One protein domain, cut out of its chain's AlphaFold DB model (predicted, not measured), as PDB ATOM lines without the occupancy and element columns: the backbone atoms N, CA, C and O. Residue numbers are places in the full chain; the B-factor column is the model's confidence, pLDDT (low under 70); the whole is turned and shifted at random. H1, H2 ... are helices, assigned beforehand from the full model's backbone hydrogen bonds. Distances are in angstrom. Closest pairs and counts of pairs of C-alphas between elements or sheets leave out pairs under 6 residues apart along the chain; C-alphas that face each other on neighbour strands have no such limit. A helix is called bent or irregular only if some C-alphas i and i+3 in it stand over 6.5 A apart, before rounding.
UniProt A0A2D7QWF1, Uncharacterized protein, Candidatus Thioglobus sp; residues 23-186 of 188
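Overview. This is residues 23 to 186 of the 188 residues of an uncharacterized protein of Candidatus Thioglobus sp (UniProt A0A2D7QWF1). A helical hairpin, H2 folded back on H1, lies across the middle of the domain; H1 is set between H3 on one side and H4 on the other, each crossing it at a wide angle. At one end of the length H7 crosses the end of H1 and the start of H4, and H8 folds back on H7 and reaches H3; at the other end H6 packs on the last part of H2, and residues 138 to 151 run back from H6 to H7 with no named element. The printed part has 164 residues with eight named helices, H1 to H8 in order along the chain, and no named strand; the class is all helix. The whole is compact, with a radius of gyration of the C-alphas of 16.4 A and spans of 50 by 35 by 29 A.

Along the chain. The longest helix, H2, holds residues 42 to 62 and measures 30.8 A from first to last C-alpha. It has a kink of 38 degrees near residue 49, and it is irregular, with C-alphas 43 and 46 standing 7.6 A apart. H1, residues 23 to 39, is 24.2 A long and begins at C-alpha 23, at (42.047, 19.651, 47.537). H3, residues 73 to 92, is 28.3 A long, and H4, residues 98 to 114, is 24.3 A long, beginning at C-alpha 98, at (27.446, 12.150, 36.488). H5 is four residues, 117 to 120, and H6 is residues 129 to 137, 12.0 A long. H7, residues 152 to 167, is 22.7 A long. H8, residues 176 to 184, is 12.6 A long and ends at C-alpha 184, at (13.067, 19.468, 29.698).

Arrangement. H2 touches H1 in a helical hairpin, at a shallow tilt of 18 degrees, opposite ways; their closest C-alphas, those of Ala 25 and Tyr 58, are 4.2 A apart. H1 is the hub, touching H2, H3, H4 and H7. H3 touches it with residues 79 to 87 alone, about perpendicular at 75 degrees, closest at the C-alphas of Ala 33 and Ile 84, 5.2 A. Residues 31 to 35 of H1 touch residues 100 to 105 of H4, also about perpendicular at 75 degrees, with the C-alphas of Cys 31 and Cys 104 closest at 5.2 A. H3 and H4 are apart. H2 touches H4 with residues 50 to 54 alone, closest at Gly 50 and Met 108, whose C-alphas are 6.0 A apart. With residues 56 to 61 alone H2 touches H6, about perpendicular at 78 degrees; the closest C-alphas, of Tyr 60 and Met 133, are 6.1 A apart. H5 touches no helix, and it and H4 meet only through their link. Residues 37 to 39 of H1 touch H7, closest at the C-alphas of Glu 38 and Gly 162, 4.4 A. H7 touches H4 with residues 152 to 159 alone, about perpendicular at 87 degrees, closest at the C-alphas of Ala 98 and Glu 156, 4.7 A. H7 and H8 form a helical hairpin, a shallow tilt of 32 degrees, only just short of steep, opposite ways; the closest C-alphas, of Ser 167 and Lys 176, are 5.0 A apart. H8 touches residues 88 to 92 of H3, with the C-alphas of Ile 92 and Ile 179 closest at 5.9 A. In H1, H3, H4, H6, H7 and H8 every O i to N i+4 pair is within hydrogen-bond range; in H2 12 of 17 are, and H5 is too short for such a pair.

Size, cuts and confidence. The two C-alphas farthest apart, of Gln 126 and Glu 185, are 51.4 A apart. The printed part has no cut. The link from H6 to H7, 14 residues, is long; those from H1 to H2, H3 to H4 and H4 to H5 are tight. The mean pLDDT of the printed part is 89.0, and 11 residues are under 70: residues 64 to 69, between H2 and H3, and residues 170 to 174, between H7 and H8.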
ATOM      1  N   GLU A  23      42.691  20.246  48.715       93.75
ATOM      2  CA  GLU A  23      42.047  19.651  47.537       93.75
ATOM      3  C   GLU A  23      41.073  18.536  47.935       93.75
ATOM      4  O   GLU A  23      40.014  18.377  47.322       93.75
ATOM      5  N   VAL A  24      41.404  17.788  48.991       95.25
ATOM      6  CA  VAL A  24      40.515  16.774  49.574       95.25
ATOM      7  C   VAL A  24      39.315  17.439  50.233       95.25
ATOM      8  O   VAL A  24      38.193  16.985  50.019       95.25
ATOM      9  N   ALA A  25      39.523  18.537  50.966       94.81
ATOM     10  CA  ALA A  25      38.432  19.321  51.537       94.81
ATOM     11  C   ALA A  25      37.477  19.855  50.458       94.81
ATOM     12  O   ALA A  25      36.273  19.603  50.524       94.81
ATOM     13  N   ASP A  26      38.005  20.543  49.442       95.62
ATOM     14  CA  ASP A  26      37.219  21.139  48.356       95.62
ATOM     15  C   ASP A  26      36.401  20.070  47.607       95.62
ATOM     16  O   ASP A  26      35.237  20.284  47.259       95.62
ATOM     17  N   ARG A  27      36.975  18.877  47.413       96.94
ATOM     18  CA  ARG A  27      36.270  17.731  46.828       96.94
ATOM     19  C   ARG A  27      35.209  17.164  47.769       96.94
ATOM     20  O   ARG A  27      34.109  16.857  47.321       96.94
ATOM     21  N   ALA A  28      35.512  17.033  49.060       97.44
ATOM     22  CA  ALA A  28      34.594  16.486  50.057       97.44
ATOM     23  C   ALA A  28      33.338  17.349  50.205       97.44
ATOM     24  O   ALA A  28      32.227  16.822  50.153       97.44
ATOM     25  N   ILE A  29      33.479  18.676  50.306       97.62
ATOM     26  CA  ILE A  29      32.315  19.567  50.423       97.62
ATOM     27  C   ILE A  29      31.465  19.568  49.154       97.62
ATOM     28  O   ILE A  29      30.238  19.644  49.215       97.62
ATOM     29  N   ARG A  30      32.104  19.412  47.993       97.69
ATOM     30  CA  ARG A  30      31.408  19.307  46.714       97.69
ATOM     31  C   ARG A  30      30.671  17.972  46.565       97.69
ATOM     32  O   ARG A  30      29.515  17.964  46.149       97.69
ATOM     33  N   CYS A  31      31.271  16.869  47.013       98.12
ATOM     34  CA  CYS A  31      30.591  15.580  47.115       98.12
ATOM     35  C   CYS A  31      29.424  15.607  48.103       98.12
ATOM     36  O   CYS A  31      28.355  15.087  47.794       98.12
ATOM     37  N   SER A  32      29.602  16.252  49.256       97.56
ATOM     38  CA  SER A  32      28.529  16.481  50.223       97.56
ATOM     39  C   SER A  32      27.349  17.222  49.586       97.56
ATOM     40  O   SER A  32      26.208  16.783  49.703       97.56
ATOM     41  N   ALA A  33      27.615  18.289  48.828       97.06
ATOM     42  CA  ALA A  33      26.588  19.047  48.118       97.06
ATOM     43  C   ALA A  33      25.844  18.220  47.050       97.06
ATOM     44  O   ALA A  33      24.615  18.280  46.983       97.06
ATOM     45  N   LEU A  34      26.556  17.418  46.247       97.06
ATOM     46  CA  LEU A  34      25.932  16.499  45.282       97.06
ATOM     47  C   LEU A  34      25.036  15.465  45.978       97.06
ATOM     48  O   LEU A  34      23.913  15.233  45.541       97.06
ATOM     49  N   ILE A  35      25.496  14.879  47.087       96.25
ATOM     50  CA  ILE A  35      24.699  13.926  47.870       96.25
ATOM     51  C   ILE A  35      23.476  14.623  48.485       96.25
ATOM     52  O   ILE A  35      22.383  14.063  48.463       96.25
ATOM     53  N   TYR A  36      23.624  15.849  48.988       94.69
ATOM     54  CA  TYR A  36      22.517  16.618  49.558       94.69
ATOM     55  C   TYR A  36      21.401  16.888  48.537       94.69
ATOM     56  O   TYR A  36      20.221  16.756  48.861       94.69
ATOM     57  N   ILE A  37      21.757  17.212  47.290       94.44
ATOM     58  CA  ILE A  37      20.791  17.360  46.188       94.44
ATOM     59  C   ILE A  37      19.996  16.060  45.989       94.44
ATOM     60  O   ILE A  37      18.780  16.095  45.810       94.44
ATOM     61  N   GLU A  38      20.644  14.904  46.095       94.69
ATOM     62  CA  GLU A  38      19.989  13.600  45.955       94.69
ATOM     63  C   GLU A  38      19.123  13.233  47.162       94.69
ATOM     64  O   GLU A  38      18.058  12.648  46.988       94.69
ATOM     65  N   LEU A  39      19.516  13.626  48.378       93.19
ATOM     66  CA  LEU A  39      18.748  13.398  49.613       93.19
ATOM     67  C   LEU A  39      17.364  14.049  49.614       93.19
ATOM     68  O   LEU A  39      16.501  13.679  50.408       93.19
ATOM     69  N   THR A  40      17.126  14.990  48.705       89.38
ATOM     70  CA  THR A  40      15.798  15.573  48.488       89.38
ATOM     71  C   THR A  40      14.782  14.570  47.940       89.38
ATOM     72  O   THR A  40      13.574  14.810  48.004       89.38
ATOM     73  N   ARG A  41      15.262  13.428  47.441       90.88
ATOM     74  CA  ARG A  41      14.465  12.295  46.990       90.88
ATOM     75  C   ARG A  41      14.249  11.322  48.157       90.88
ATOM     76  O   ARG A  41      15.232  10.817  48.705       90.88
ATOM     77  N   PRO A  42      12.999  10.999  48.539       86.38
ATOM     78  CA  PRO A  42      12.723  10.143  49.696       86.38
ATOM     79  C   PRO A  42      13.415   8.773  49.655       86.38
ATOM     80  O   PRO A  42      13.838   8.258  50.689       86.38
ATOM     81  N   GLU A  43      13.567   8.184  48.469       89.75
ATOM     82  CA  GLU A  43      14.240   6.897  48.277       89.75
ATOM     83  C   GLU A  43      15.754   6.944  48.545       89.75
ATOM     84  O   GLU A  43      16.370   5.900  48.760       89.75
ATOM     85  N   MET A  44      16.347   8.140  48.578       90.25
ATOM     86  CA  MET A  44      17.777   8.350  48.800       90.25
ATOM     87  C   MET A  44      18.119   8.619  50.270       90.25
ATOM     88  O   MET A  44      19.296   8.758  50.588       90.25
ATOM     89  N   ALA A  45      17.144   8.626  51.190       83.00
ATOM     90  CA  ALA A  45      17.340   8.958  52.610       83.00
ATOM     91  C   ALA A  45      18.451   8.147  53.316       83.00
ATOM     92  O   ALA A  45      19.053   8.615  54.287       83.00
ATOM     93  N   GLY A  46      18.777   6.953  52.805       81.06
ATOM     94  CA  GLY A  46      19.901   6.139  53.275       81.06
ATOM     95  C   GLY A  46      21.285   6.775  53.070       81.06
ATOM     96  O   GLY A  46      22.243   6.345  53.707       81.06
ATOM     97  N   LEU A  47      21.408   7.809  52.229       84.44
ATOM     98  CA  LEU A  47      22.663   8.524  51.988       84.44
ATOM     99  C   LEU A  47      22.981   9.600  53.038       84.44
ATOM    100  O   LEU A  47      24.062  10.180  52.977       84.44
ATOM    101  N   THR A  48      22.103   9.851  54.016       86.75
ATOM    102  CA  THR A  48      22.305  10.907  55.029       86.75
ATOM    103  C   THR A  48      23.624  10.716  55.786       86.75
ATOM    104  O   THR A  48      24.373  11.661  56.010       86.75
ATOM    105  N   ALA A  49      23.970   9.464  56.107       86.38
ATOM    106  CA  ALA A  49      25.255   9.146  56.731       86.38
ATOM    107  C   ALA A  49      26.454   9.461  55.816       86.38
ATOM    108  O   ALA A  49      27.520   9.813  56.306       86.38
ATOM    109  N   GLY A  50      26.285   9.357  54.495       87.38
ATOM    110  CA  GLY A  50      27.304   9.708  53.505       87.38
ATOM    111  C   GLY A  50      27.551  11.208  53.388       87.38
ATOM    112  O   GLY A  50      28.698  11.632  53.295       87.38
ATOM    113  N   GLU A  51      26.490  12.012  53.438       93.38
ATOM    114  CA  GLU A  51      26.582  13.477  53.466       93.38
ATOM    115  C   GLU A  51      27.303  13.960  54.733       93.38
ATOM    116  O   GLU A  51      28.293  14.691  54.645       93.38
ATOM    117  N   ALA A  52      26.909  13.442  55.899       92.56
ATOM    118  CA  ALA A  52      27.591  13.716  57.164       92.56
ATOM    119  C   ALA A  52      29.071  13.285  57.148       92.56
ATOM    120  O   ALA A  52      29.936  14.012  57.642       92.56
ATOM    121  N   LEU A  53      29.378  12.134  56.541       94.44
ATOM    122  CA  LEU A  53      30.746  11.640  56.390       94.44
ATOM    123  C   LEU A  53      31.605  12.596  55.554       94.44
ATOM    124  O   LEU A  53      32.722  12.929  55.945       94.44
ATOM    125  N   MET A  54      31.075  13.071  54.428       96.50
ATOM    126  CA  MET A  54      31.774  14.015  53.554       96.50
ATOM    127  C   MET A  54      31.977  15.379  54.220       96.50
ATOM    128  O   MET A  54      33.063  15.951  54.126       96.50
ATOM    129  N   ASN A  55      30.987  15.866  54.972       95.25
ATOM    130  CA  ASN A  55      31.131  17.071  55.792       95.25
ATOM    131  C   ASN A  55      32.253  16.935  56.829       95.25
ATOM    132  O   ASN A  55      32.986  17.894  57.074       95.25
ATOM    133  N   ARG A  56      32.424  15.743  57.414       93.88
ATOM    134  CA  ARG A  56      33.485  15.480  58.391       93.88
ATOM    135  C   ARG A  56      34.878  15.459  57.754       93.88
ATOM    136  O   ARG A  56      35.793  16.062  58.306       93.88
ATOM    137  N   ILE A  57      35.028  14.847  56.573       95.00
ATOM    138  CA  ILE A  57      36.276  14.916  55.787       95.00
ATOM    139  C   ILE A  57      36.610  16.375  55.461       95.00
ATOM    140  O   ILE A  57      37.737  16.807  55.687       95.00
ATOM    141  N   TYR A  58      35.631  17.142  54.967       95.06
ATOM    142  CA  TYR A  58      35.815  18.567  54.695       95.06
ATOM    143  C   TYR A  58      36.326  19.309  55.930       95.06
ATOM    144  O   TYR A  58      37.349  19.985  55.849       95.06
ATOM    145  N   ALA A  59      35.663  19.135  57.076       92.56
ATOM    146  CA  ALA A  59      36.025  19.823  58.309       92.56
ATOM    147  C   ALA A  59      37.482  19.562  58.717       92.56
ATOM    148  O   ALA A  59      38.237  20.508  58.935       92.56
ATOM    149  N   TYR A  60      37.905  18.296  58.753       91.81
ATOM    150  CA  TYR A  60      39.265  17.952  59.172       91.81
ATOM    151  C   TYR A  60      40.344  18.354  58.173       91.81
ATOM    152  O   TYR A  60      41.438  18.723  58.582       91.81
ATOM    153  N   HIS A  61      40.048  18.343  56.873       92.00
ATOM    154  CA  HIS A  61      41.007  18.784  55.860       92.00
ATOM    155  C   HIS A  61      41.066  20.314  55.682       92.00
ATOM    156  O   HIS A  61      41.974  20.800  55.007       92.00
ATOM    157  N   MET A  62      40.131  21.067  56.273       89.31
ATOM    158  CA  MET A  62      40.138  22.537  56.301       89.31
ATOM    159  C   MET A  62      40.815  23.128  57.534       89.31
ATOM    160  O   MET A  62      41.204  24.299  57.509       89.31
ATOM    161  N   ILE A  63      40.932  22.352  58.610       80.88
ATOM    162  CA  ILE A  63      41.650  22.767  59.809       80.88
ATOM    163  C   ILE A  63      43.142  22.862  59.468       80.88
ATOM    164  O   ILE A  63      43.787  21.878  59.120       80.88
ATOM    165  N   ASP A  64      43.681  24.078  59.545       63.34
ATOM    166  CA  ASP A  64      45.123  24.319  59.510       63.34
ATOM    167  C   ASP A  64      45.705  23.879  60.861       63.34
ATOM    168  O   ASP A  64      45.164  24.272  61.902       63.34
ATOM    169  N   ASP A  65      46.803  23.112  60.843       55.28
ATOM    170  CA  ASP A  65      47.441  22.396  61.970       55.28
ATOM    171  C   ASP A  65      47.733  23.261  63.224       55.28
ATOM    172  O   ASP A  65      48.241  22.761  64.225       55.28
ATOM    173  N   ASN A  66      47.457  24.571  63.202       49.53
ATOM    174  CA  ASN A  66      47.864  25.521  64.233       49.53
ATOM    175  C   ASN A  66      46.833  26.565  64.691       49.53
ATOM    176  O   ASN A  66      47.239  27.422  65.484       49.53
ATOM    177  N   LYS A  67      45.563  26.597  64.234       56.38
ATOM    178  CA  LYS A  67      44.688  27.734  64.626       56.38
ATOM    179  C   LYS A  67      43.275  27.468  65.137       56.38
ATOM    180  O   LYS A  67      42.878  28.232  66.008       56.38
ATOM    181  N   GLU A  68      42.561  26.419  64.746       57.00
ATOM    182  CA  GLU A  68      41.258  26.069  65.349       57.00
ATOM    183  C   GLU A  68      41.050  24.556  65.223       57.00
ATOM    184  O   GLU A  68      41.250  24.022  64.143       57.00
ATOM    185  N   MET A  69      40.697  23.850  66.305       60.53
ATOM    186  CA  MET A  69      40.560  22.379  66.277       60.53
ATOM    187  C   MET A  69      39.211  21.894  65.730       60.53
ATOM    188  O   MET A  69      39.020  20.693  65.571       60.53
ATOM    189  N   GLU A  70      38.266  22.796  65.447       71.19
ATOM    190  CA  GLU A  70      36.917  22.405  65.045       71.19
ATOM    191  C   GLU A  70      36.279  23.450  64.121       71.19
ATOM    192  O   GLU A  70      36.235  24.640  64.437       71.19
ATOM    193  N   MET A  71      35.753  23.001  62.978       83.44
ATOM    194  CA  MET A  71      34.853  23.812  62.161       83.44
ATOM    195  C   MET A  71      33.444  23.769  62.743       83.44
ATOM    196  O   MET A  71      32.907  22.702  63.021       83.44
ATOM    197  N   THR A  72      32.790  24.922  62.846       87.06
ATOM    198  CA  THR A  72      31.396  24.974  63.295       87.06
ATOM    199  C   THR A  72      30.442  24.414  62.237       87.06
ATOM    200  O   THR A  72      30.643  24.595  61.033       87.06
ATOM    201  N   ASN A  73      29.315  23.846  62.681       87.06
ATOM    202  CA  ASN A  73      28.234  23.422  61.780       87.06
ATOM    203  C   ASN A  73      27.776  24.553  60.843       87.06
ATOM    204  O   ASN A  73      27.516  24.310  59.671       87.06
ATOM    205  N   GLY A  74      27.745  25.803  61.324       89.00
ATOM    206  CA  GLY A  74      27.388  26.961  60.498       89.00
ATOM    207  C   GLY A  74      28.365  27.213  59.344       89.00
ATOM    208  O   GLY A  74      27.931  27.518  58.236       89.00
ATOM    209  N   GLN A  75      29.672  27.040  59.571       90.44
ATOM    210  CA  GLN A  75      30.689  27.158  58.516       90.44
ATOM    211  C   GLN A  75      30.577  26.028  57.486       90.44
ATOM    212  O   GLN A  75      30.711  26.280  56.290       90.44
ATOM    213  N   ILE A  76      30.297  24.800  57.933       92.25
ATOM    214  CA  ILE A  76      30.087  23.646  57.046       92.25
ATOM    215  C   ILE A  76      28.847  23.873  56.172       92.25
ATOM    216  O   ILE A  76      28.929  23.765  54.951       92.25
ATOM    217  N   THR A  77      27.720  24.266  56.771       91.88
ATOM    218  CA  THR A  77      26.478  24.550  56.038       91.88
ATOM    219  C   THR A  77      26.647  25.685  55.028       91.88
ATOM    220  O   THR A  77      26.139  25.588  53.910       91.88
ATOM    221  N   ALA A  78      27.386  26.746  55.373       91.62
ATOM    222  CA  ALA A  78      27.684  27.829  54.438       91.62
ATOM    223  C   ALA A  78      28.499  27.327  53.233       91.62
ATOM    224  O   ALA A  78      28.126  27.576  52.087       91.62
ATOM    225  N   ALA A  79      29.555  26.549  53.479       94.50
ATOM    226  CA  ALA A  79      30.386  25.983  52.420       94.50
ATOM    227  C   ALA A  79      29.609  25.005  51.520       94.50
ATOM    228  O   ALA A  79      29.749  25.042  50.295       94.50
ATOM    229  N   GLN A  80      28.743  24.172  52.105       94.88
ATOM    230  CA  GLN A  80      27.869  23.266  51.356       94.88
ATOM    231  C   GLN A  80      26.865  24.052  50.500       94.88
ATOM    232  O   GLN A  80      26.663  23.719  49.336       94.88
ATOM    233  N   THR A  81      26.290  25.137  51.027       92.19
ATOM    234  CA  THR A  81      25.366  26.017  50.283       92.19
ATOM    235  C   THR A  81      26.053  26.673  49.082       92.19
ATOM    236  O   THR A  81      25.498  26.699  47.977       92.19
ATOM    237  N   ASP A  82      27.284  27.152  49.260       93.75
ATOM    238  CA  ASP A  82      28.093  27.701  48.169       93.75
ATOM    239  C   ASP A  82      28.413  26.633  47.113       93.75
ATOM    240  O   ASP A  82      28.333  26.899  45.909       93.75
ATOM    241  N   ALA A  83      28.739  25.410  47.543       96.56
ATOM    242  CA  ALA A  83      28.990  24.286  46.646       96.56
ATOM    243  C   ALA A  83      27.732  23.889  45.851       96.56
ATOM    244  O   ALA A  83      27.814  23.758  44.630       96.56
ATOM    245  N   ILE A  84      26.564  23.790  46.499       94.50
ATOM    246  CA  ILE A  84      25.266  23.544  45.840       94.50
ATOM    247  C   ILE A  84      24.984  24.629  44.796       94.50
ATOM    248  O   ILE A  84      24.571  24.324  43.675       94.50
ATOM    249  N   THR A  85      25.234  25.894  45.136       91.75
ATOM    250  CA  THR A  85      25.020  27.023  44.222       91.75
ATOM    251  C   THR A  85      25.880  26.891  42.964       91.75
ATOM    252  O   THR A  85      25.366  27.039  41.853       91.75
ATOM    253  N   LYS A  86      27.168  26.559  43.114       95.25
ATOM    254  CA  LYS A  86      28.086  26.345  41.981       95.25
ATOM    255  C   LYS A  86      27.672  25.148  41.128       95.25
ATOM    256  O   LYS A  86      27.529  25.294  39.919       95.25
ATOM    257  N   LEU A  87      27.395  24.004  41.755       96.31
ATOM    258  CA  LEU A  87      26.922  22.794  41.072       96.31
ATOM    259  C   LEU A  87      25.646  23.057  40.271       96.31
ATOM    260  O   LEU A  87      25.524  22.628  39.128       96.31
ATOM    261  N   THR A  88      24.713  23.819  40.842       93.00
ATOM    262  CA  THR A  88      23.475  24.219  40.166       93.00
ATOM    263  C   THR A  88      23.761  25.062  38.927       93.00
ATOM    264  O   THR A  88      23.181  24.825  37.869       93.00
ATOM    265  N   GLN A  89      24.664  26.040  39.027       91.62
ATOM    266  CA  GLN A  89      25.043  26.879  37.888       91.62
ATOM    267  C   GLN A  89      25.719  26.066  36.781       91.62
ATOM    268  O   GLN A  89      25.379  26.234  35.614       91.62
ATOM    269  N   GLU A  90      26.631  25.167  37.140       95.25
ATOM    270  CA  GLU A  90      27.304  24.275  36.194       95.25
ATOM    271  C   GLU A  90      26.312  23.325  35.512       95.25
ATOM    272  O   GLU A  90      26.339  23.178  34.289       95.25
ATOM    273  N   TYR A  91      25.378  22.746  36.273       93.75
ATOM    274  CA  TYR A  91      24.308  21.904  35.741       93.75
ATOM    275  C   TYR A  91      23.449  22.655  34.714       93.75
ATOM    276  O   TYR A  91      23.229  22.167  33.602       93.75
ATOM    277  N   ILE A  92      23.021  23.881  35.043       90.19
ATOM    278  CA  ILE A  92      22.250  24.753  34.140       90.19
ATOM    279  C   ILE A  92      23.051  25.091  32.875       90.19
ATOM    280  O   ILE A  92      22.483  25.157  31.789       90.19
ATOM    281  N   GLN A  93      24.368  25.275  32.995       93.00
ATOM    282  CA  GLN A  93      25.271  25.506  31.860       93.00
ATOM    283  C   GLN A  93      25.536  24.242  31.028       93.00
ATOM    284  O   GLN A  93      26.201  24.310  29.995       93.00
ATOM    285  N   GLY A  94      25.002  23.094  31.446       90.62
ATOM    286  CA  GLY A  94      25.093  21.835  30.724       90.62
ATOM    287  C   GLY A  94      26.309  20.985  31.073       90.62
ATOM    288  O   GLY A  94      26.591  20.044  30.331       90.62
ATOM    289  N   ALA A  95      27.001  21.269  32.180       94.25
ATOM    290  CA  ALA A  95      28.037  20.383  32.691       94.25
ATOM    291  C   ALA A  95      27.449  19.001  33.012       94.25
ATOM    292  O   ALA A  95      26.389  18.883  33.633       94.25
ATOM    293  N   ASN A  96      28.147  17.946  32.597       93.06
ATOM    294  CA  ASN A  96      27.796  16.586  32.982       93.06
ATOM    295  C   ASN A  96      28.415  16.270  34.348       93.06
ATOM    296  O   ASN A  96      29.623  16.073  34.453       93.06
ATOM    297  N   LEU A  97      27.582  16.216  35.387       97.06
ATOM    298  CA  LEU A  97      28.013  15.956  36.765       97.06
ATOM    299  C   LEU A  97      27.974  14.463  37.137       97.06
ATOM    300  O   LEU A  97      28.250  14.106  38.281       97.06
ATOM    301  N   ALA A  98      27.640  13.570  36.201       96.88
ATOM    302  CA  ALA A  98      27.446  12.150  36.488       96.88
ATOM    303  C   ALA A  98      28.727  11.437  36.922       96.88
ATOM    304  O   ALA A  98      28.693  10.611  37.835       96.88
ATOM    305  N   GLU A  99      29.860  11.744  36.284       95.75
ATOM    306  CA  GLU A  99      31.141  11.127  36.642       95.75
ATOM    307  C   GLU A  99      31.575  11.547  38.040       95.75
ATOM    308  O   GLU A  99      32.023  10.709  38.825       95.75
ATOM    309  N   GLU A 100      31.377  12.825  38.355       96.62
ATOM    310  CA  GLU A 100      31.677  13.384  39.661       96.62
ATOM    311  C   GLU A 100      30.776  12.776  40.736       96.62
ATOM    312  O   GLU A 100      31.279  12.233  41.718       96.62
ATOM    313  N   TYR A 101      29.458  12.767  40.521       96.50
ATOM    314  CA  TYR A 101      28.510  12.178  41.462       96.50
ATOM    315  C   TYR A 101      28.785  10.689  41.700       96.50
ATOM    316  O   TYR A 101      28.849  10.237  42.846       96.50
ATOM    317  N   ARG A 102      29.047   9.924  40.633       96.12
ATOM    318  CA  ARG A 102      29.480   8.526  40.737       96.12
ATOM    319  C   ARG A 102      30.743   8.405  41.587       96.12
ATOM    320  O   ARG A 102      30.790   7.570  42.490       96.12
ATOM    321  N   GLY A 103      31.748   9.233  41.308       95.75
ATOM    322  CA  GLY A 103      32.990   9.292  42.074       95.75
ATOM    323  C   GLY A 103      32.738   9.539  43.558       95.75
ATOM    324  O   GLY A 103      33.264   8.803  44.389       95.75
ATOM    325  N   CYS A 104      31.864  10.488  43.892       96.38
ATOM    326  CA  CYS A 104      31.474  10.795  45.265       96.38
ATOM    327  C   CYS A 104      30.825   9.603  45.975       96.38
ATOM    328  O   CYS A 104      31.221   9.279  47.094       96.38
ATOM    329  N   VAL A 105      29.883   8.906  45.328       95.19
ATOM    330  CA  VAL A 105      29.196   7.744  45.923       95.19
ATOM    331  C   VAL A 105      30.160   6.585  46.195       95.19
ATOM    332  O   VAL A 105      30.092   5.933  47.243       95.19
ATOM    333  N   TYR A 106      31.100   6.319  45.287       95.69
ATOM    334  CA  TYR A 106      32.100   5.281  45.533       95.69
ATOM    335  C   TYR A 106      33.162   5.718  46.545       95.69
ATOM    336  O   TYR A 106      33.540   4.923  47.403       95.69
ATOM    337  N   TRP A 107      33.581   6.983  46.519       96.88
ATOM    338  CA  TRP A 107      34.526   7.517  47.492       96.88
ATOM    339  C   TRP A 107      33.956   7.483  48.916       96.88
ATOM    340  O   TRP A 107      34.619   6.962  49.810       96.88
ATOM    341  N   MET A 108      32.697   7.898  49.132       95.12
ATOM    342  CA  MET A 108      32.058   7.773  50.455       95.12
ATOM    343  C   MET A 108      31.985   6.322  50.920       95.12
ATOM    344  O   MET A 108      32.139   6.049  52.106       95.12
ATOM    345  N   THR A 109      31.781   5.382  49.995       93.81
ATOM    346  CA  THR A 109      31.720   3.957  50.322       93.81
ATOM    347  C   THR A 109      33.084   3.442  50.777       93.81
ATOM    348  O   THR A 109      33.163   2.648  51.713       93.81
ATOM    349  N   ASP A 110      34.159   3.893  50.133       96.00
ATOM    350  CA  ASP A 110      35.523   3.517  50.497       96.00
ATOM    351  C   ASP A 110      35.922   4.102  51.855       96.00
ATOM    352  O   ASP A 110      36.460   3.377  52.693       96.00
ATOM    353  N   VAL A 111      35.566   5.362  52.125       96.19
ATOM    354  CA  VAL A 111      35.763   5.976  53.446       96.19
ATOM    355  C   VAL A 111      34.953   5.239  54.511       96.19
ATOM    356  O   VAL A 111      35.516   4.839  55.524       96.19
ATOM    357  N   ALA A 112      33.659   4.991  54.281       94.62
ATOM    358  CA  ALA A 112      32.784   4.320  55.243       94.62
ATOM    359  C   ALA A 112      33.290   2.919  55.628       94.62
ATOM    360  O   ALA A 112      33.168   2.507  56.782       94.62
ATOM    361  N   LYS A 113      33.882   2.189  54.672       95.25
ATOM    362  CA  LYS A 113      34.556   0.913  54.942       95.25
ATOM    363  C   LYS A 113      35.833   1.106  55.750       95.25
ATOM    364  O   LYS A 113      36.051   0.357  56.695       95.25
ATOM    365  N   PHE A 114      36.665   2.077  55.373       95.31
ATOM    366  CA  PHE A 114      37.939   2.348  56.036       95.31
ATOM    367  C   PHE A 114      37.753   2.680  57.519       95.31
ATOM    368  O   PHE A 114      38.426   2.095  58.361       95.31
ATOM    369  N   ILE A 115      36.798   3.556  57.840       93.06
ATOM    370  CA  ILE A 115      36.535   3.975  59.223       93.06
ATOM    371  C   ILE A 115      35.684   2.979  60.018       93.06
ATOM    372  O   ILE A 115      35.357   3.252  61.167       93.06
ATOM    373  N   ASN A 116      35.269   1.867  59.399       93.19
ATOM    374  CA  ASN A 116      34.280   0.944  59.946       93.19
ATOM    375  C   ASN A 116      33.045   1.693  60.478       93.19
ATOM    376  O   ASN A 116      32.801   1.756  61.683       93.19
ATOM    377  N   ILE A 117      32.263   2.283  59.563       88.44
ATOM    378  CA  ILE A 117      31.158   3.193  59.908       88.44
ATOM    379  C   ILE A 117      30.207   2.619  60.969       88.44
ATOM    380  O   ILE A 117      29.726   3.371  61.808       88.44
ATOM    381  N   SER A 118      29.969   1.301  60.980       89.00
ATOM    382  CA  SER A 118      29.134   0.637  61.989       89.00
ATOM    383  C   SER A 118      29.682   0.737  63.409       89.00
ATOM    384  O   SER A 118      28.901   0.914  64.340       89.00
ATOM    385  N   GLU A 119      30.998   0.624  63.585       89.81
ATOM    386  CA  GLU A 119      31.642   0.812  64.888       89.81
ATOM    387  C   GLU A 119      31.719   2.296  65.236       89.81
ATOM    388  O   GLU A 119      31.384   2.680  66.355       89.81
ATOM    389  N   TYR A 120      32.065   3.138  64.261       88.81
ATOM    390  CA  TYR A 120      32.198   4.580  64.458       88.81
ATOM    391  C   TYR A 120      30.892   5.250  64.926       88.81
ATOM    392  O   TYR A 120      30.925   6.069  65.843       88.81
ATOM    393  N   VAL A 121      29.734   4.885  64.364       86.69
ATOM    394  CA  VAL A 121      28.429   5.455  64.773       86.69
ATOM    395  C   VAL A 121      27.788   4.735  65.966       86.69
ATOM    396  O   VAL A 121      26.651   5.044  66.333       86.69
ATOM    397  N   SER A 122      28.461   3.740  66.550       89.56
ATOM    398  CA  SER A 122      27.915   2.974  67.673       89.56
ATOM    399  C   SER A 122      27.866   3.807  68.960       89.56
ATOM    400  O   SER A 122      28.698   4.680  69.189       89.56
ATOM    401  N   GLN A 123      26.899   3.514  69.837       85.19
ATOM    402  CA  GLN A 123      26.768   4.201  71.133       85.19
ATOM    403  C   GLN A 123      27.940   3.920  72.085       85.19
ATOM    404  O   GLN A 123      28.180   4.700  73.003       85.19
ATOM    405  N   ASP A 124      28.656   2.818  71.860       88.31
ATOM    406  CA  ASP A 124      29.809   2.407  72.659       88.31
ATOM    407  C   ASP A 124      31.118   3.048  72.170       88.31
ATOM    408  O   ASP A 124      32.161   2.875  72.804       88.31
ATOM    409  N   ASN A 125      31.088   3.796  71.058       86.62
ATOM    410  CA  ASN A 125      32.265   4.489  70.558       86.62
ATOM    411  C   ASN A 125      32.631   5.669  71.474       86.62
ATOM    412  O   ASN A 125      31.844   6.591  71.674       86.62
ATOM    413  N   GLN A 126      33.852   5.642  72.008       88.75
ATOM    414  CA  GLN A 126      34.419   6.682  72.877       88.75
ATOM    415  C   GLN A 126      35.676   7.323  72.268       88.75
ATOM    416  O   GLN A 126      36.528   7.830  72.998       88.75
ATOM    417  N   MET A 127      35.813   7.261  70.939       89.69
ATOM    418  CA  MET A 127      36.932   7.846  70.200       89.69
ATOM    419  C   MET A 127      37.098   9.332  70.532       89.69
ATOM    420  O   MET A 127      36.138  10.102  70.493       89.69
ATOM    421  N   GLY A 128      38.324   9.733  70.872       88.88
ATOM    422  CA  GLY A 128      38.639  11.134  71.143       88.88
ATOM    423  C   GLY A 128      38.772  11.951  69.856       88.88
ATOM    424  O   GLY A 128      39.166  11.417  68.825       88.88
ATOM    425  N   GLU A 129      38.539  13.263  69.925       84.94
ATOM    426  CA  GLU A 129      38.581  14.174  68.763       84.94
ATOM    427  C   GLU A 129      39.889  14.089  67.958       84.94
ATOM    428  O   GLU A 129      39.869  14.088  66.730       84.94
ATOM    429  N   ALA A 130      41.039  13.974  68.631       86.44
ATOM    430  CA  ALA A 130      42.337  13.855  67.960       86.44
ATOM    431  C   ALA A 130      42.515  12.506  67.241       86.44
ATOM    432  O   ALA A 130      43.146  12.443  66.186       86.44
ATOM    433  N   GLU A 131      41.969  11.429  67.809       89.50
ATOM    434  CA  GLU A 131      41.981  10.097  67.198       89.50
ATOM    435  C   GLU A 131      41.028  10.047  66.002       89.50
ATOM    436  O   GLU A 131      41.391   9.535  64.946       89.50
ATOM    437  N   GLU A 132      39.855  10.667  66.135       90.31
ATOM    438  CA  GLU A 132      38.895  10.837  65.053       90.31
ATOM    439  C   GLU A 132      39.500  11.647  63.902       90.31
ATOM    440  O   GLU A 132      39.497  11.201  62.756       90.31
ATOM    441  N   MET A 133      40.100  12.802  64.196       89.75
ATOM    442  CA  MET A 133      40.763  13.618  63.183       89.75
ATOM    443  C   MET A 133      41.866  12.829  62.469       89.75
ATOM    444  O   MET A 133      41.912  12.819  61.240       89.75
ATOM    445  N   ALA A 134      42.719  12.113  63.206       89.94
ATOM    446  CA  ALA A 134      43.764  11.283  62.609       89.94
ATOM    447  C   ALA A 134      43.188  10.169  61.717       89.94
ATOM    448  O   ALA A 134      43.715   9.921  60.629       89.94
ATOM    449  N   LEU A 135      42.097   9.524  62.143       92.25
ATOM    450  CA  LEU A 135      41.399   8.502  61.365       92.25
ATOM    451  C   LEU A 135      40.889   9.068  60.035       92.25
ATOM    452  O   LEU A 135      41.139   8.483  58.981       92.25
ATOM    453  N   PHE A 136      40.214  10.215  60.068       92.81
ATOM    454  CA  PHE A 136      39.654  10.839  58.871       92.81
ATOM    455  C   PHE A 136      40.725  11.430  57.946       92.81
ATOM    456  O   PHE A 136      40.612  11.271  56.734       92.81
ATOM    457  N   LEU A 137      41.794  12.028  58.483       92.31
ATOM    458  CA  LEU A 137      42.938  12.493  57.684       92.31
ATOM    459  C   LEU A 137      43.685  11.333  57.002       92.31
ATOM    460  O   LEU A 137      44.331  11.526  55.968       92.31
ATOM    461  N   SER A 138      43.591  10.130  57.574       93.12
ATOM    462  CA  SER A 138      44.146   8.892  57.015       93.12
ATOM    463  C   SER A 138      43.212   8.180  56.036       93.12
ATOM    464  O   SER A 138      43.624   7.198  55.414       93.12
ATOM    465  N   ALA A 139      41.963   8.632  55.906       94.81
ATOM    466  CA  ALA A 139      40.994   7.997  55.031       94.81
ATOM    467  C   ALA A 139      41.393   8.135  53.547       94.81
ATOM    468  O   ALA A 139      42.166   9.026  53.176       94.81
ATOM    469  N   PRO A 140      40.867   7.268  52.661       95.44
ATOM    470  CA  PRO A 140      41.062   7.416  51.226       95.44
ATOM    471  C   PRO A 140      40.675   8.821  50.758       95.44
ATOM    472  O   PRO A 140      39.639   9.344  51.159       95.44
ATOM    473  N   LYS A 141      41.485   9.414  49.879       94.94
ATOM    474  CA  LYS A 141      41.265  10.761  49.311       94.94
ATOM    475  C   LYS A 141      40.486  10.744  47.988       94.94
ATOM    476  O   LYS A 141      40.104  11.781  47.445       94.94
ATOM    477  N   GLU A 142      40.280   9.552  47.449       92.69
ATOM    478  CA  GLU A 142      39.561   9.280  46.214       92.69
ATOM    479  C   GLU A 142      39.010   7.858  46.241       92.69
ATOM    480  O   GLU A 142      39.316   7.072  47.145       92.69
ATOM    481  N   THR A 143      38.179   7.520  45.257       93.00
ATOM    482  CA  THR A 143      37.676   6.155  45.150       93.00
ATOM    483  C   THR A 143      38.749   5.191  44.649       93.00
ATOM    484  O   THR A 143      39.491   5.467  43.711       93.00
ATOM    485  N   SER A 144      38.768   4.006  45.248       91.81
ATOM    486  CA  SER A 144      39.510   2.835  44.787       91.81
ATOM    487  C   SER A 144      38.887   2.166  43.553       91.81
ATOM    488  O   SER A 144      39.504   1.295  42.933       91.81
ATOM    489  N   VAL A 145      37.652   2.536  43.191       92.31
ATOM    490  CA  VAL A 145      36.899   1.912  42.103       92.31
ATOM    491  C   VAL A 145      37.326   2.490  40.760       92.31
ATOM    492  O   VAL A 145      37.063   3.643  40.437       92.31
ATOM    493  N   THR A 146      37.926   1.635  39.939       88.38
ATOM    494  CA  THR A 146      38.346   1.959  38.566       88.38
ATOM    495  C   THR A 146      37.460   1.309  37.501       88.38
ATOM    496  O   THR A 146      37.529   1.672  36.329       88.38
ATOM    497  N   ILE A 147      36.610   0.354  37.898       89.06
ATOM    498  CA  ILE A 147      35.674  -0.354  37.020       89.06
ATOM    499  C   ILE A 147      34.276  -0.250  37.622       89.06
ATOM    500  O   ILE A 147      33.992  -0.805  38.684       89.06
ATOM    501  N   PHE A 148      33.391   0.452  36.922       89.81
ATOM    502  CA  PHE A 148      32.041   0.734  37.391       89.81
ATOM    503  C   PHE A 148      31.050  -0.298  36.864       89.81
ATOM    504  O   PHE A 148      31.017  -0.597  35.673       89.81
ATOM    505  N   LYS A 149      30.219  -0.834  37.762       89.19
ATOM    506  CA  LYS A 149      29.199  -1.830  37.406       89.19
ATOM    507  C   LYS A 149      28.082  -1.233  36.548       89.19
ATOM    508  O   LYS A 149      27.594  -1.898  35.640       89.19
ATOM    509  N   ASN A 150      27.671  -0.009  36.868       90.88
ATOM    510  CA  ASN A 150      26.600   0.688  36.165       90.88
ATOM    511  C   ASN A 150      27.195   1.647  35.124       90.88
ATOM    512  O   ASN A 150      28.192   2.317  35.430       90.88
ATOM    513  N   PRO A 151      26.583   1.738  33.932       94.38
ATOM    514  CA  PRO A 151      27.030   2.641  32.881       94.38
ATOM    515  C   PRO A 151      26.765   4.102  33.282       94.38
ATOM    516  O   PRO A 151      25.977   4.371  34.195       94.38
ATOM    517  N   ILE A 152      27.471   5.049  32.659       94.69
ATOM    518  CA  ILE A 152      27.475   6.454  33.099       94.69
ATOM    519  C   ILE A 152      26.101   7.117  32.949       94.69
ATOM    520  O   ILE A 152      25.700   7.894  33.807       94.69
ATOM    521  N   GLU A 153      25.321   6.703  31.959       94.50
ATOM    522  CA  GLU A 153      23.977   7.196  31.655       94.50
ATOM    523  C   GLU A 153      23.000   6.931  32.813       94.50
ATOM    524  O   GLU A 153      22.089   7.713  33.077       94.50
ATOM    525  N   THR A 154      23.214   5.847  33.571       94.00
ATOM    526  CA  THR A 154      22.426   5.590  34.788       94.00
ATOM    527  C   THR A 154      22.692   6.654  35.853       94.00
ATOM    528  O   THR A 154      21.777   7.037  36.575       94.00
ATOM    529  N   TRP A 155      23.931   7.137  35.953       95.94
ATOM    530  CA  TRP A 155      24.321   8.184  36.897       95.94
ATOM    531  C   TRP A 155      23.874   9.566  36.432       95.94
ATOM    532  O   TRP A 155      23.445  10.357  37.263       95.94
ATOM    533  N   GLU A 156      23.891   9.828  35.123       95.44
ATOM    534  CA  GLU A 156      23.293  11.035  34.536       95.44
ATOM    535  C   GLU A 156      21.817  11.147  34.905       95.44
ATOM    536  O   GLU A 156      21.375  12.190  35.384       95.44
ATOM    537  N   GLN A 157      21.075  10.043  34.782       93.94
ATOM    538  CA  GLN A 157      19.677  10.003  35.191       93.94
ATOM    539  C   GLN A 157      19.501  10.262  36.694       93.94
ATOM    540  O   GLN A 157      18.552  10.942  37.072       93.94
ATOM    541  N   GLN A 158      20.382   9.733  37.556       94.25
ATOM    542  CA  GLN A 158      20.308  10.032  38.992       94.25
ATOM    543  C   GLN A 158      20.475  11.530  39.240       94.25
ATOM    544  O   GLN A 158      19.590  12.113  39.852       94.25
ATOM    545  N   VAL A 159      21.516  12.145  38.668       95.62
ATOM    546  CA  VAL A 159      21.775  13.588  38.791       95.62
ATOM    547  C   VAL A 159      20.560  14.405  38.346       95.62
ATOM    548  O   VAL A 159      20.142  15.327  39.044       95.62
ATOM    549  N   ASP A 160      19.950  14.055  37.211       94.50
ATOM    550  CA  ASP A 160      18.757  14.746  36.714       94.50
ATOM    551  C   ASP A 160      17.566  14.620  37.676       94.50
ATOM    552  O   ASP A 160      16.871  15.605  37.935       94.50
ATOM    553  N   LEU A 161      17.349  13.432  38.249       94.25
ATOM    554  CA  LEU A 161      16.318  13.211  39.265       94.25
ATOM    555  C   LEU A 161      16.608  13.998  40.549       94.25
ATOM    556  O   LEU A 161      15.680  14.566  41.128       94.25
ATOM    557  N   GLY A 162      17.870  14.059  40.978       94.25
ATOM    558  CA  GLY A 162      18.311  14.837  42.132       94.25
ATOM    559  C   GLY A 162      18.006  16.320  41.956       94.25
ATOM    560  O   GLY A 162      17.324  16.918  42.786       94.25
ATOM    561  N   PHE A 163      18.415  16.915  40.833       93.62
ATOM    562  CA  PHE A 163      18.123  18.321  40.537       93.62
ATOM    563  C   PHE A 163      16.623  18.598  40.360       93.62
ATOM    564  O   PHE A 163      16.134  19.651  40.791       93.62
ATOM    565  N   ALA A 164      15.862  17.666  39.779       91.62
ATOM    566  CA  ALA A 164      14.408  17.777  39.680       91.62
ATOM    567  C   ALA A 164      13.743  17.811  41.066       91.62
ATOM    568  O   ALA A 164      12.907  18.677  41.335       91.62
ATOM    569  N   ALA A 165      14.129  16.901  41.960       90.44
ATOM    570  CA  ALA A 165      13.599  16.834  43.318       90.44
ATOM    571  C   ALA A 165      14.035  18.040  44.160       90.44
ATOM    572  O   ALA A 165      13.194  18.685  44.790       90.44
ATOM    573  N   TRP A 166      15.314  18.418  44.089       89.44
ATOM    574  CA  TRP A 166      15.853  19.565  44.811       89.44
ATOM    575  C   TRP A 166      15.157  20.859  44.395       89.44
ATOM    576  O   TRP A 166      14.658  21.586  45.247       89.44
ATOM    577  N   SER A 167      14.993  21.105  43.090       86.38
ATOM    578  CA  SER A 167      14.257  22.275  42.584       86.38
ATOM    579  C   SER A 167      12.757  22.258  42.907       86.38
ATOM    580  O   SER A 167      12.097  23.303  42.879       86.38
ATOM    581  N   SER A 168      12.198  21.097  43.249       83.38
ATOM    582  CA  SER A 168      10.787  20.939  43.607       83.38
ATOM    583  C   SER A 168      10.488  21.213  45.080       83.38
ATOM    584  O   SER A 168       9.311  21.295  45.425       83.38
ATOM    585  N   GLN A 169      11.504  21.420  45.926       78.75
ATOM    586  CA  GLN A 169      11.289  21.784  47.326       78.75
ATOM    587  C   GLN A 169      10.450  23.066  47.471       78.75
ATOM    588  O   GLN A 169      10.473  23.954  46.613       78.75
ATOM    589  N   GLU A 170       9.674  23.134  48.559       56.31
ATOM    590  CA  GLU A 170       8.756  24.246  48.856       56.31
ATOM    591  C   GLU A 170       9.481  25.540  49.259       56.31
ATOM    592  O   GLU A 170       8.921  26.627  49.128       56.31
ATOM    593  N   LEU A 171      10.728  25.434  49.725       59.75
ATOM    594  CA  LEU A 171      11.587  26.584  50.007       59.75
ATOM    595  C   LEU A 171      11.996  27.278  48.696       59.75
ATOM    596  O   LEU A 171      12.028  26.648  47.640       59.75
ATOM    597  N   GLU A 172      12.311  28.579  48.740       62.50
ATOM    598  CA  GLU A 172      12.841  29.296  47.570       62.50
ATOM    599  C   GLU A 172      14.198  28.709  47.166       62.50
ATOM    600  O   GLU A 172      15.252  29.119  47.646       62.50
ATOM    601  N   VAL A 173      14.166  27.726  46.270       64.06
ATOM    602  CA  VAL A 173      15.356  27.155  45.653       64.06
ATOM    603  C   VAL A 173      15.860  28.129  44.586       64.06
ATOM    604  O   VAL A 173      15.128  28.409  43.621       64.06
ATOM    605  N   PRO A 174      17.095  28.649  44.703       69.19
ATOM    606  CA  PRO A 174      17.681  29.479  43.664       69.19
ATOM    607  C   PRO A 174      17.664  28.754  42.312       69.19
ATOM    608  O   PRO A 174      17.931  27.560  42.221       69.19
ATOM    609  N   TYR A 175      17.354  29.486  41.241       72.06
ATOM    610  CA  TYR A 175      17.406  28.990  39.856       72.06
ATOM    611  C   TYR A 175      16.415  27.873  39.470       72.06
ATOM    612  O   TYR A 175      16.526  27.338  38.367       72.06
ATOM    613  N   LYS A 176      15.383  27.586  40.280       80.81
ATOM    614  CA  LYS A 176      14.339  26.569  40.003       80.81
ATOM    615  C   LYS A 176      13.875  26.490  38.541       80.81
ATOM    616  O   LYS A 176      13.890  25.421  37.944       80.81
ATOM    617  N   LYS A 177      13.480  27.621  37.937       79.81
ATOM    618  CA  LYS A 177      13.003  27.653  36.537       79.81
ATOM    619  C   LYS A 177      14.070  27.209  35.532       79.81
ATOM    620  O   LYS A 177      13.739  26.514  34.581       79.81
ATOM    621  N   ALA A 178      15.324  27.607  35.740       80.56
ATOM    622  CA  ALA A 178      16.424  27.264  34.843       80.56
ATOM    623  C   ALA A 178      16.787  25.773  34.934       80.56
ATOM    624  O   ALA A 178      17.057  25.153  33.912       80.56
ATOM    625  N   ILE A 179      16.713  25.187  36.132       80.81
ATOM    626  CA  ILE A 179      16.926  23.748  36.354       80.81
ATOM    627  C   ILE A 179      15.868  22.928  35.614       80.81
ATOM    628  O   ILE A 179      16.206  22.035  34.843       80.81
ATOM    629  N   LEU A 180      14.588  23.270  35.799       81.06
ATOM    630  CA  LEU A 180      13.481  22.562  35.149       81.06
ATOM    631  C   LEU A 180      13.539  22.679  33.620       81.06
ATOM    632  O   LEU A 180      13.289  21.696  32.930       81.06
ATOM    633  N   MET A 181      13.913  23.852  33.098       82.12
ATOM    634  CA  MET A 181      14.116  24.063  31.662       82.12
ATOM    635  C   MET A 181      15.249  23.183  31.116       82.12
ATOM    636  O   MET A 181      15.088  22.537  30.084       82.12
ATOM    637  N   ARG A 182      16.371  23.090  31.842       85.06
ATOM    638  CA  ARG A 182      17.493  22.233  31.448       85.06
ATOM    639  C   ARG A 182      17.115  20.752  31.421       85.06
ATOM    640  O   ARG A 182      17.546  20.028  30.530       85.06
ATOM    641  N   ILE A 183      16.304  20.304  32.378       83.00
ATOM    642  CA  ILE A 183      15.781  18.934  32.388       83.00
ATOM    643  C   ILE A 183      14.883  18.707  31.168       83.00
ATOM    644  O   ILE A 183      15.053  17.701  30.487       83.00
ATOM    645  N   SER A 184      13.966  19.631  30.849       78.00
ATOM    646  CA  SER A 184      13.067  19.468  29.698       78.00
ATOM    647  C   SER A 184      13.796  19.395  28.355       78.00
ATOM    648  O   SER A 184      13.403  18.586  27.525       78.00
ATOM    649  N   GLU A 185      14.894  20.142  28.171       83.88
ATOM    650  CA  GLU A 185      15.726  20.092  26.950       83.88
ATOM    651  C   GLU A 185      16.284  18.691  26.645       83.88
ATOM    652  O   GLU A 185      16.659  18.413  25.511       83.88
ATOM    653  N   LYS A 186      16.373  17.803  27.642       78.06
ATOM    654  CA  LYS A 186      16.861  16.427  27.459       78.06
ATOM    655  C   LYS A 186      15.785  15.456  26.961       78.06
ATOM    656  O   LYS A 186      16.120  14.329  26.598       78.06
TER     657      LYS A 186